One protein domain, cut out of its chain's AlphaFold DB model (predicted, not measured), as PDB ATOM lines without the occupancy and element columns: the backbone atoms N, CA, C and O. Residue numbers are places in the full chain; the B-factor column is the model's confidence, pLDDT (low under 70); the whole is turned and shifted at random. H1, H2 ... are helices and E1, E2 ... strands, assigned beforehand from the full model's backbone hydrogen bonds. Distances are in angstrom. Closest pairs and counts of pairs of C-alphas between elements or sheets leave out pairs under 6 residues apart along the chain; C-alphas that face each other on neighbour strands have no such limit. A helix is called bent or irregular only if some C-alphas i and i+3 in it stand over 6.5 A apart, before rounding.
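What this domain is: This is residues 2 to 18 and 132 to 181 of the 181 residues of an uncharacterized protein of Pseudomonas viridiflava ICMP 13104 (UniProt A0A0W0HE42). A helical hairpin, H1 and H2, stands beside two very short parallel strands, E1 and E2, with H3 following at the end of E2. Unnamed residues 2 to 18 run past E1 on the side away from the hairpin. The printed part has 67 residues, with three named helices and two named strands in the order E1, H1, H2, E2, H3; the class is mostly helix, with helices holding 28 and strands 6 of the 34 residues in named elements, and the whole is compact, with a radius of gyration of the C-alphas of 12.0 A and spans of 32 by 32 by 19 A.

How they stand to each other: E1, residues 138 to 140, and E2, residues 171 to 173, are parallel neighbours; N 140 and O 172 are 2.9 A apart, within hydrogen-bond range. H1, residues 143 to 155, touches H2, residues 161 to 168, with residues 150 to 154 alone, closest at C-alphas 153 and 164, 6.6 A. This hairpin runs opposite ways at a shallow tilt of 32 degrees, only just short of steep. E1, H1, H2, E2 form a strand-helix-strand unit, parallel strands joined through helices, with a right-handed crossover. H3, residues 174 to 180, is apart from H2. Every O i to N i+4 pair is within hydrogen-bond range in H2 and H3, 7 of 9 in H1.

Where its parts are: E1 spans 6.5 A from C-alpha 138 at (-11.890, 12.500, 20.032). H1 spans 19.7 A and is only just irregular, C-alphas 144 and 147 being 6.9 A apart. H2 spans 10.5 A, E2 6.8 A, and H3 10.1 A to C-alpha 180 at (-9.753, 24.182, 31.034).

The domain as a whole: The C-alphas farthest apart, Tyr 2 and Phe 181, are 34.2 A apart. Residues 19 to 131 are not printed; C-alphas 18 and 132 are 14.2 A apart. Residues 2 to 18 have pLDDT under 70.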
ATOM      1  N   TYR A   2      -6.297  -9.635  31.637       21.56
ATOM      2  CA  TYR A   2      -6.201  -8.795  30.440       21.56
ATOM      3  C   TYR A   2      -7.434  -7.902  30.351       21.56
ATOM      4  O   TYR A   2      -8.528  -8.391  30.078       21.56
ATOM      5  N   SER A   3      -7.172  -6.625  30.629       22.98
ATOM      6  CA  SER A   3      -7.721  -5.440  29.973       22.98
ATOM      7  C   SER A   3      -9.245  -5.349  29.913       22.98
ATOM      8  O   SER A   3      -9.871  -5.706  28.913       22.98
ATOM      9  N   ASP A   4      -9.816  -4.817  30.995       23.89
ATOM     10  CA  ASP A   4     -11.148  -4.225  30.986       23.89
ATOM     11  C   ASP A   4     -11.207  -3.090  29.958       23.89
ATOM     12  O   ASP A   4     -10.255  -2.337  29.755       23.89
ATOM     13  N   GLY A   5     -12.318  -3.073  29.229       25.67
ATOM     14  CA  GLY A   5     -12.456  -2.376  27.962       25.67
ATOM     15  C   GLY A   5     -12.421  -0.862  28.104       25.67
ATOM     16  O   GLY A   5     -13.260  -0.286  28.792       25.67
ATOM     17  N   LEU A   6     -11.510  -0.243  27.348       25.33
ATOM     18  CA  LEU A   6     -11.573   1.161  26.960       25.33
ATOM     19  C   LEU A   6     -12.971   1.455  26.394       25.33
ATOM     20  O   LEU A   6     -13.326   1.026  25.291       25.33
ATOM     21  N   ILE A   7     -13.779   2.186  27.155       24.53
ATOM     22  CA  ILE A   7     -14.998   2.810  26.650       24.53
ATOM     23  C   ILE A   7     -14.541   4.094  25.954       24.53
ATOM     24  O   ILE A   7     -14.482   5.156  26.567       24.53
ATOM     25  N   LEU A   8     -14.185   3.984  24.670       26.58
ATOM     26  CA  LEU A   8     -13.977   5.146  23.806       26.58
ATOM     27  C   LEU A   8     -15.295   5.932  23.729       26.58
ATOM     28  O   LEU A   8     -16.229   5.536  23.030       26.58
ATOM     29  N   ARG A   9     -15.386   7.051  24.451       28.78
ATOM     30  CA  ARG A   9     -16.475   8.024  24.312       28.78
ATOM     31  C   ARG A   9     -16.128   8.995  23.194       28.78
ATOM     32  O   ARG A   9     -15.721  10.126  23.430       28.78
ATOM     33  N   ILE A  10     -16.311   8.557  21.954       28.67
ATOM     34  CA  ILE A  10     -16.208   9.465  20.816       28.67
ATOM     35  C   ILE A  10     -17.509  10.272  20.705       28.67
ATOM     36  O   ILE A  10     -18.540   9.756  20.278       28.67
ATOM     37  N   VAL A  11     -17.461  11.561  21.051       27.44
ATOM     38  CA  VAL A  11     -18.508  12.526  20.685       27.44
ATOM     39  C   VAL A  11     -18.276  12.930  19.228       27.44
ATOM     40  O   VAL A  11     -17.631  13.933  18.937       27.44
ATOM     41  N   MET A  12     -18.782  12.125  18.293       27.81
ATOM     42  CA  MET A  12     -18.822  12.481  16.874       27.81
ATOM     43  C   MET A  12     -20.220  12.939  16.479       27.81
ATOM     44  O   MET A  12     -21.194  12.196  16.565       27.81
ATOM     45  N   ARG A  13     -20.280  14.153  15.931       30.77
ATOM     46  CA  ARG A  13     -21.220  14.453  14.852       30.77
ATOM     47  C   ARG A  13     -20.759  13.560  13.692       30.77
ATOM     48  O   ARG A  13     -19.650  13.751  13.210       30.77
ATOM     49  N   MET A  14     -21.533  12.502  13.451       30.56
ATOM     50  CA  MET A  14     -21.161  11.255  12.771       30.56
ATOM     51  C   MET A  14     -20.480  11.391  11.407       30.56
ATOM     52  O   MET A  14     -20.696  12.408  10.746       30.56
ATOM     53  N   PRO A  15     -19.843  10.300  10.925       37.91
ATOM     54  CA  PRO A  15     -19.600   8.981  11.561       37.91
ATOM     55  C   PRO A  15     -18.108   8.575  11.643       37.91
ATOM     56  O   PRO A  15     -17.295   9.048  10.877       37.91
ATOM     57  N   PHE A  16     -17.732   7.659  12.548       32.88
ATOM     58  CA  PHE A  16     -16.555   6.780  12.398       32.88
ATOM     59  C   PHE A  16     -16.918   5.395  12.913       32.88
ATOM     60  O   PHE A  16     -17.485   5.224  13.991       32.88
ATOM     61  N   CYS A  17     -16.533   4.426  12.098       26.23
ATOM     62  CA  CYS A  17     -16.245   3.030  12.365       26.23
ATOM     63  C   CYS A  17     -15.900   2.693  13.838       26.23
ATOM     64  O   CYS A  17     -14.737   2.563  14.208       26.23
ATOM     65  N   ILE A  18     -16.915   2.424  14.661       26.72
ATOM     66  CA  ILE A  18     -16.798   1.534  15.820       26.72
ATOM     67  C   ILE A  18     -17.985   0.570  15.811       26.72
ATOM     68  O   ILE A  18     -19.139   0.942  15.958       26.72
ATOM     69  N   ALA A 132     -11.148  11.485   7.504       90.94
ATOM     70  CA  ALA A 132     -10.452  12.006   8.678       90.94
ATOM     71  C   ALA A 132     -10.891  13.438   9.035       90.94
ATOM     72  O   ALA A 132     -10.861  13.828  10.200       90.94
ATOM     73  N   ASP A 133     -11.301  14.232   8.044       90.38
ATOM     74  CA  ASP A 133     -11.731  15.618   8.236       90.38
ATOM     75  C   ASP A 133     -13.140  15.760   8.837       90.38
ATOM     76  O   ASP A 133     -13.438  16.809   9.412       90.38
ATOM     77  N   ASP A 134     -13.947  14.696   8.843       90.50
ATOM     78  CA  ASP A 134     -15.259  14.685   9.504       90.50
ATOM     79  C   ASP A 134     -15.144  14.553  11.034       90.50
ATOM     80  O   ASP A 134     -16.028  14.971  11.790       90.50
ATOM     81  N   ILE A 135     -14.014  14.028  11.525       90.62
ATOM     82  CA  ILE A 135     -13.754  13.845  12.956       90.62
ATOM     83  C   ILE A 135     -13.380  15.187  13.586       90.62
ATOM     84  O   ILE A 135     -12.258  15.665  13.432       90.62
ATOM     85  N   LYS A 136     -14.292  15.787  14.354       91.56
ATOM     86  CA  LYS A 136     -14.033  17.082  15.010       91.56
ATOM     87  C   LYS A 136     -13.195  16.962  16.274       91.56
ATOM     88  O   LYS A 136     -12.248  17.721  16.441       91.56
ATOM     89  N   TYR A 137     -13.557  16.017  17.136       91.19
ATOM     90  CA  TYR A 137     -12.907  15.781  18.417       91.19
ATOM     91  C   TYR A 137     -12.952  14.297  18.744       91.19
ATOM     92  O   TYR A 137     -13.930  13.612  18.436       91.19
ATOM     93  N   ILE A 138     -11.911  13.820  19.411       92.12
ATOM     94  CA  ILE A 138     -11.890  12.500  20.032       92.12
ATOM     95  C   ILE A 138     -11.662  12.716  21.514       92.12
ATOM     96  O   ILE A 138     -10.668  13.318  21.893       92.12
ATOM     97  N   ILE A 139     -12.590  12.248  22.344       91.38
ATOM     98  CA  ILE A 139     -12.486  12.409  23.791       91.38
ATOM     99  C   ILE A 139     -12.011  11.089  24.387       91.38
ATOM    100  O   ILE A 139     -12.641  10.047  24.194       91.38
ATOM    101  N   ILE A 140     -10.890  11.146  25.094       92.06
ATOM    102  CA  ILE A 140     -10.262  10.008  25.772       92.06
ATOM    103  C   ILE A 140     -10.283  10.265  27.282       92.06
ATOM    104  O   ILE A 140     -10.371  11.414  27.716       92.06
ATOM    105  N   ALA A 141     -10.282   9.212  28.101       90.38
ATOM    106  CA  ALA A 141     -10.398   9.373  29.547       90.38
ATOM    107  C   ALA A 141      -9.177  10.096  30.140       90.38
ATOM    108  O   ALA A 141      -9.352  11.089  30.846       90.38
ATOM    109  N   SER A 142      -7.968   9.640  29.802       89.88
ATOM    110  CA  SER A 142      -6.694  10.164  30.311       89.88
ATOM    111  C   SER A 142      -5.620  10.242  29.220       89.88
ATOM    112  O   SER A 142      -5.754   9.649  28.147       89.88
ATOM    113  N   GLU A 143      -4.536  10.975  29.489       89.25
ATOM    114  CA  GLU A 143      -3.406  11.108  28.552       89.25
ATOM    115  C   GLU A 143      -2.668   9.779  28.324       89.25
ATOM    116  O   GLU A 143      -2.201   9.511  27.216       89.25
ATOM    117  N   ASP A 144      -2.644   8.902  29.331       92.69
ATOM    118  CA  ASP A 144      -1.991   7.589  29.261       92.69
ATOM    119  C   ASP A 144      -2.617   6.655  28.211       92.69
ATOM    120  O   ASP A 144      -1.962   5.739  27.711       92.69
ATOM    121  N   GLU A 145      -3.882   6.877  27.843       91.81
ATOM    122  CA  GLU A 145      -4.582   6.082  26.829       91.81
ATOM    123  C   GLU A 145      -4.238   6.520  25.393       91.81
ATOM    124  O   GLU A 145      -4.393   5.728  24.453       91.81
ATOM    125  N   VAL A 146      -3.732   7.746  25.203       91.38
ATOM    126  CA  VAL A 146      -3.481   8.339  23.879       91.38
ATOM    127  C   VAL A 146      -2.537   7.486  23.024       91.38
ATOM    128  O   VAL A 146      -2.892   7.224  21.872       91.38
ATOM    129  N   PRO A 147      -1.391   6.976  23.523       93.25
ATOM    130  CA  PRO A 147      -0.511   6.132  22.713       93.25
ATOM    131  C   PRO A 147      -1.221   4.875  22.194       93.25
ATOM    132  O   PRO A 147      -1.160   4.580  21.002       93.25
ATOM    133  N   SER A 148      -1.982   4.193  23.060       94.12
ATOM    134  CA  SER A 148      -2.714   2.971  22.688       94.12
ATOM    135  C   SER A 148      -3.799   3.236  21.638       94.12
ATOM    136  O   SER A 148      -4.033   2.422  20.738       94.12
ATOM    137  N   PHE A 149      -4.431   4.409  21.714       92.69
ATOM    138  CA  PHE A 149      -5.396   4.869  20.730       92.69
ATOM    139  C   PHE A 149      -4.737   5.160  19.373       92.69
ATOM    140  O   PHE A 149      -5.239   4.721  18.338       92.69
ATOM    141  N   VAL A 150      -3.595   5.855  19.361       92.56
ATOM    142  CA  VAL A 150      -2.860   6.173  18.126       92.56
ATOM    143  C   VAL A 150      -2.361   4.907  17.435       92.56
ATOM    144  O   VAL A 150      -2.470   4.795  16.213       92.56
ATOM    145  N   ASP A 151      -1.866   3.934  18.193       93.56
ATOM    146  CA  ASP A 151      -1.443   2.650  17.632       93.56
ATOM    147  C   ASP A 151      -2.634   1.887  17.041       93.56
ATOM    148  O   ASP A 151      -2.561   1.414  15.907       93.56
ATOM    149  N   SER A 152      -3.785   1.909  17.721       92.81
ATOM    150  CA  SER A 152      -5.030   1.349  17.182       92.81
ATOM    151  C   SER A 152      -5.449   2.024  15.865       92.81
ATOM    152  O   SER A 152      -5.861   1.340  14.930       92.81
ATOM    153  N   LEU A 153      -5.315   3.351  15.747       91.12
ATOM    154  CA  LEU A 153      -5.590   4.068  14.495       91.12
ATOM    155  C   LEU A 153      -4.652   3.648  13.357       91.12
ATOM    156  O   LEU A 153      -5.098   3.517  12.216       91.12
ATOM    157  N   ARG A 154      -3.366   3.428  13.651       91.12
ATOM    158  CA  ARG A 154      -2.379   2.959  12.664       91.12
ATOM    159  C   ARG A 154      -2.684   1.533  12.209       91.12
ATOM    160  O   ARG A 154      -2.616   1.245  11.013       91.12
ATOM    161  N   ASP A 155      -3.088   0.673  13.136       93.88
ATOM    162  CA  ASP A 155      -3.420  -0.728  12.865       93.88
ATOM    163  C   ASP A 155      -4.671  -0.895  11.997       93.88
ATOM    164  O   ASP A 155      -4.760  -1.855  11.227       93.88
ATOM    165  N   LEU A 156      -5.611   0.057  12.046       88.81
ATOM    166  CA  LEU A 156      -6.786   0.056  11.171       88.81
ATOM    167  C   LEU A 156      -6.424   0.158   9.685       88.81
ATOM    168  O   LEU A 156      -7.234  -0.241   8.849       88.81
ATOM    169  N   ARG A 157      -5.252   0.718   9.341       88.31
ATOM    170  CA  ARG A 157      -4.771   0.929   7.958       88.31
ATOM    171  C   ARG A 157      -5.783   1.615   7.021       88.31
ATOM    172  O   ARG A 157      -5.649   1.531   5.805       88.31
ATOM    173  N   ARG A 158      -6.789   2.298   7.582       89.75
ATOM    174  CA  ARG A 158      -7.811   3.068   6.853       89.75
ATOM    175  C   ARG A 158      -7.323   4.471   6.498       89.75
ATOM    176  O   ARG A 158      -7.772   5.040   5.516       89.75
ATOM    177  N   PHE A 159      -6.421   5.011   7.308       91.62
ATOM    178  CA  PHE A 159      -5.946   6.383   7.211       91.62
ATOM    179  C   PHE A 159      -4.466   6.433   6.852       91.62
ATOM    180  O   PHE A 159      -3.672   5.611   7.313       91.62
ATOM    181  N   SER A 160      -4.085   7.438   6.072       94.44
ATOM    182  CA  SER A 160      -2.685   7.784   5.845       94.44
ATOM    183  C   SER A 160      -2.014   8.261   7.138       94.44
ATOM    184  O   SER A 160      -2.668   8.755   8.057       94.44
ATOM    185  N   SER A 161      -0.682   8.192   7.208       93.88
ATOM    186  CA  SER A 161       0.071   8.677   8.378       93.88
ATOM    187  C   SER A 161      -0.255  10.136   8.721       93.88
ATOM    188  O   SER A 161      -0.442  10.467   9.887       93.88
ATOM    189  N   ARG A 162      -0.429  10.986   7.700       95.00
ATOM    190  CA  ARG A 162      -0.808  12.396   7.866       95.00
ATOM    191  C   ARG A 162      -2.229  12.565   8.412       95.00
ATOM    192  O   ARG A 162      -2.506  13.509   9.143       95.00
ATOM    193  N   GLU A 163      -3.155  11.689   8.041       95.31
ATOM    194  CA  GLU A 163      -4.513  11.689   8.594       95.31
ATOM    195  C   GLU A 163      -4.539  11.239  10.041       95.31
ATOM    196  O   GLU A 163      -5.203  11.883  10.847       95.31
ATOM    197  N   VAL A 164      -3.774  10.201  10.380       94.88
ATOM    198  CA  VAL A 164      -3.614   9.773  11.770       94.88
ATOM    199  C   VAL A 164      -3.090  10.932  12.613       94.88
ATOM    200  O   VAL A 164      -3.710  11.255  13.617       94.88
ATOM    201  N   GLU A 165      -2.040  11.629  12.171       93.75
ATOM    202  CA  GLU A 165      -1.519  12.820  12.861       93.75
ATOM    203  C   GLU A 165      -2.588  13.908  13.052       93.75
ATOM    204  O   GLU A 165      -2.727  14.454  14.149       93.75
ATOM    205  N   ARG A 166      -3.388  14.202  12.014       94.06
ATOM    206  CA  ARG A 166      -4.496  15.170  12.107       94.06
ATOM    207  C   ARG A 166      -5.557  14.743  13.117       94.06
ATOM    208  O   ARG A 166      -6.048  15.587  13.858       94.06
ATOM    209  N   ILE A 167      -5.915  13.462  13.143       94.75
ATOM    210  CA  ILE A 167      -6.893  12.916  14.088       94.75
ATOM    211  C   ILE A 167      -6.335  12.974  15.512       94.75
ATOM    212  O   ILE A 167      -7.034  13.413  16.422       94.75
ATOM    213  N   THR A 168      -5.070  12.595  15.707       93.88
ATOM    214  CA  THR A 168      -4.388  12.671  17.004       93.88
ATOM    215  C   THR A 168      -4.352  14.099  17.539       93.88
ATOM    216  O   THR A 168      -4.606  14.309  18.718       93.88
ATOM    217  N   ALA A 169      -4.133  15.097  16.679       93.31
ATOM    218  CA  ALA A 169      -4.168  16.507  17.075       93.31
ATOM    219  C   ALA A 169      -5.558  16.998  17.532       93.31
ATOM    220  O   ALA A 169      -5.667  18.074  18.113       93.31
ATOM    221  N   ARG A 170      -6.625  16.231  17.266       93.88
ATOM    222  CA  ARG A 170      -8.007  16.509  17.696       93.88
ATOM    223  C   ARG A 170      -8.421  15.676  18.917       93.88
ATOM    224  O   ARG A 170      -9.603  15.652  19.269       93.88
ATOM    225  N   VAL A 171      -7.477  14.972  19.542       94.38
ATOM    226  CA  VAL A 171      -7.706  14.239  20.789       94.38
ATOM    227  C   VAL A 171      -7.711  15.219  21.961       94.38
ATOM    228  O   VAL A 171      -6.798  16.024  22.108       94.38
ATOM    229  N   LEU A 172      -8.743  15.129  22.794       92.75
ATOM    230  CA  LEU A 172      -8.905  15.858  24.047       92.75
ATOM    231  C   LEU A 172      -9.078  14.848  25.176       92.75
ATOM    232  O   LEU A 172      -9.757  13.833  24.997       92.75
ATOM    233  N   THR A 173      -8.519  15.126  26.349       91.88
ATOM    234  CA  THR A 173      -8.782  14.286  27.522       91.88
ATOM    235  C   THR A 173      -9.950  14.821  28.339       91.88
ATOM    236  O   THR A 173     -10.219  16.023  28.379       91.88
ATOM    237  N   ALA A 174     -10.673  13.926  29.011       91.00
ATOM    238  CA  ALA A 174     -11.737  14.321  29.930       91.00
ATOM    239  C   ALA A 174     -11.200  15.197  31.077       91.00
ATOM    240  O   ALA A 174     -11.912  16.073  31.568       91.00
ATOM    241  N   GLU A 175      -9.945  14.982  31.478       87.81
ATOM    242  CA  GLU A 175      -9.240  15.791  32.473       87.81
ATOM    243  C   GLU A 175      -9.019  17.228  31.987       87.81
ATOM    244  O   GLU A 175      -9.417  18.151  32.694       87.81
ATOM    245  N   GLN A 176      -8.507  17.411  30.763       86.62
ATOM    246  CA  GLN A 176      -8.341  18.729  30.130       86.62
ATOM    247  C   GLN A 176      -9.679  19.453  29.978       86.62
ATOM    248  O   GLN A 176      -9.795  20.635  30.285       86.62
ATOM    249  N   ILE A 177     -10.727  18.736  29.556       90.62
ATOM    250  CA  ILE A 177     -12.072  19.319  29.446       90.62
ATOM    251  C   ILE A 177     -12.555  19.829  30.806       90.62
ATOM    252  O   ILE A 177     -13.199  20.865  30.873       90.62
ATOM    253  N   LYS A 178     -12.257  19.110  31.891       89.06
ATOM    254  CA  LYS A 178     -12.697  19.479  33.238       89.06
ATOM    255  C   LYS A 178     -11.884  20.625  33.849       89.06
ATOM    256  O   LYS A 178     -12.413  21.324  34.710       89.06
ATOM    257  N   SER A 179     -10.605  20.763  33.498       88.75
ATOM    258  CA  SER A 179      -9.738  21.817  34.038       88.75
ATOM    259  C   SER A 179      -9.824  23.125  33.258       88.75
ATOM    260  O   SER A 179      -9.740  24.187  33.874       88.75
ATOM    261  N   ASP A 180      -9.994  23.049  31.936       83.38
ATOM    262  CA  ASP A 180      -9.753  24.182  31.034       83.38
ATOM    263  C   ASP A 180     -11.040  24.803  30.455       83.38
ATOM    264  O   ASP A 180     -10.977  25.905  29.904       83.38
ATOM    265  N   PHE A 181     -12.198  24.138  30.585       74.75
ATOM    266  CA  PHE A 181     -13.509  24.596  30.091       74.75
ATOM    267  C   PHE A 181     -14.557  24.664  31.209       74.75
ATOM    268  O   PHE A 181     -15.419  25.572  31.129       74.75
TER     269      PHE A 181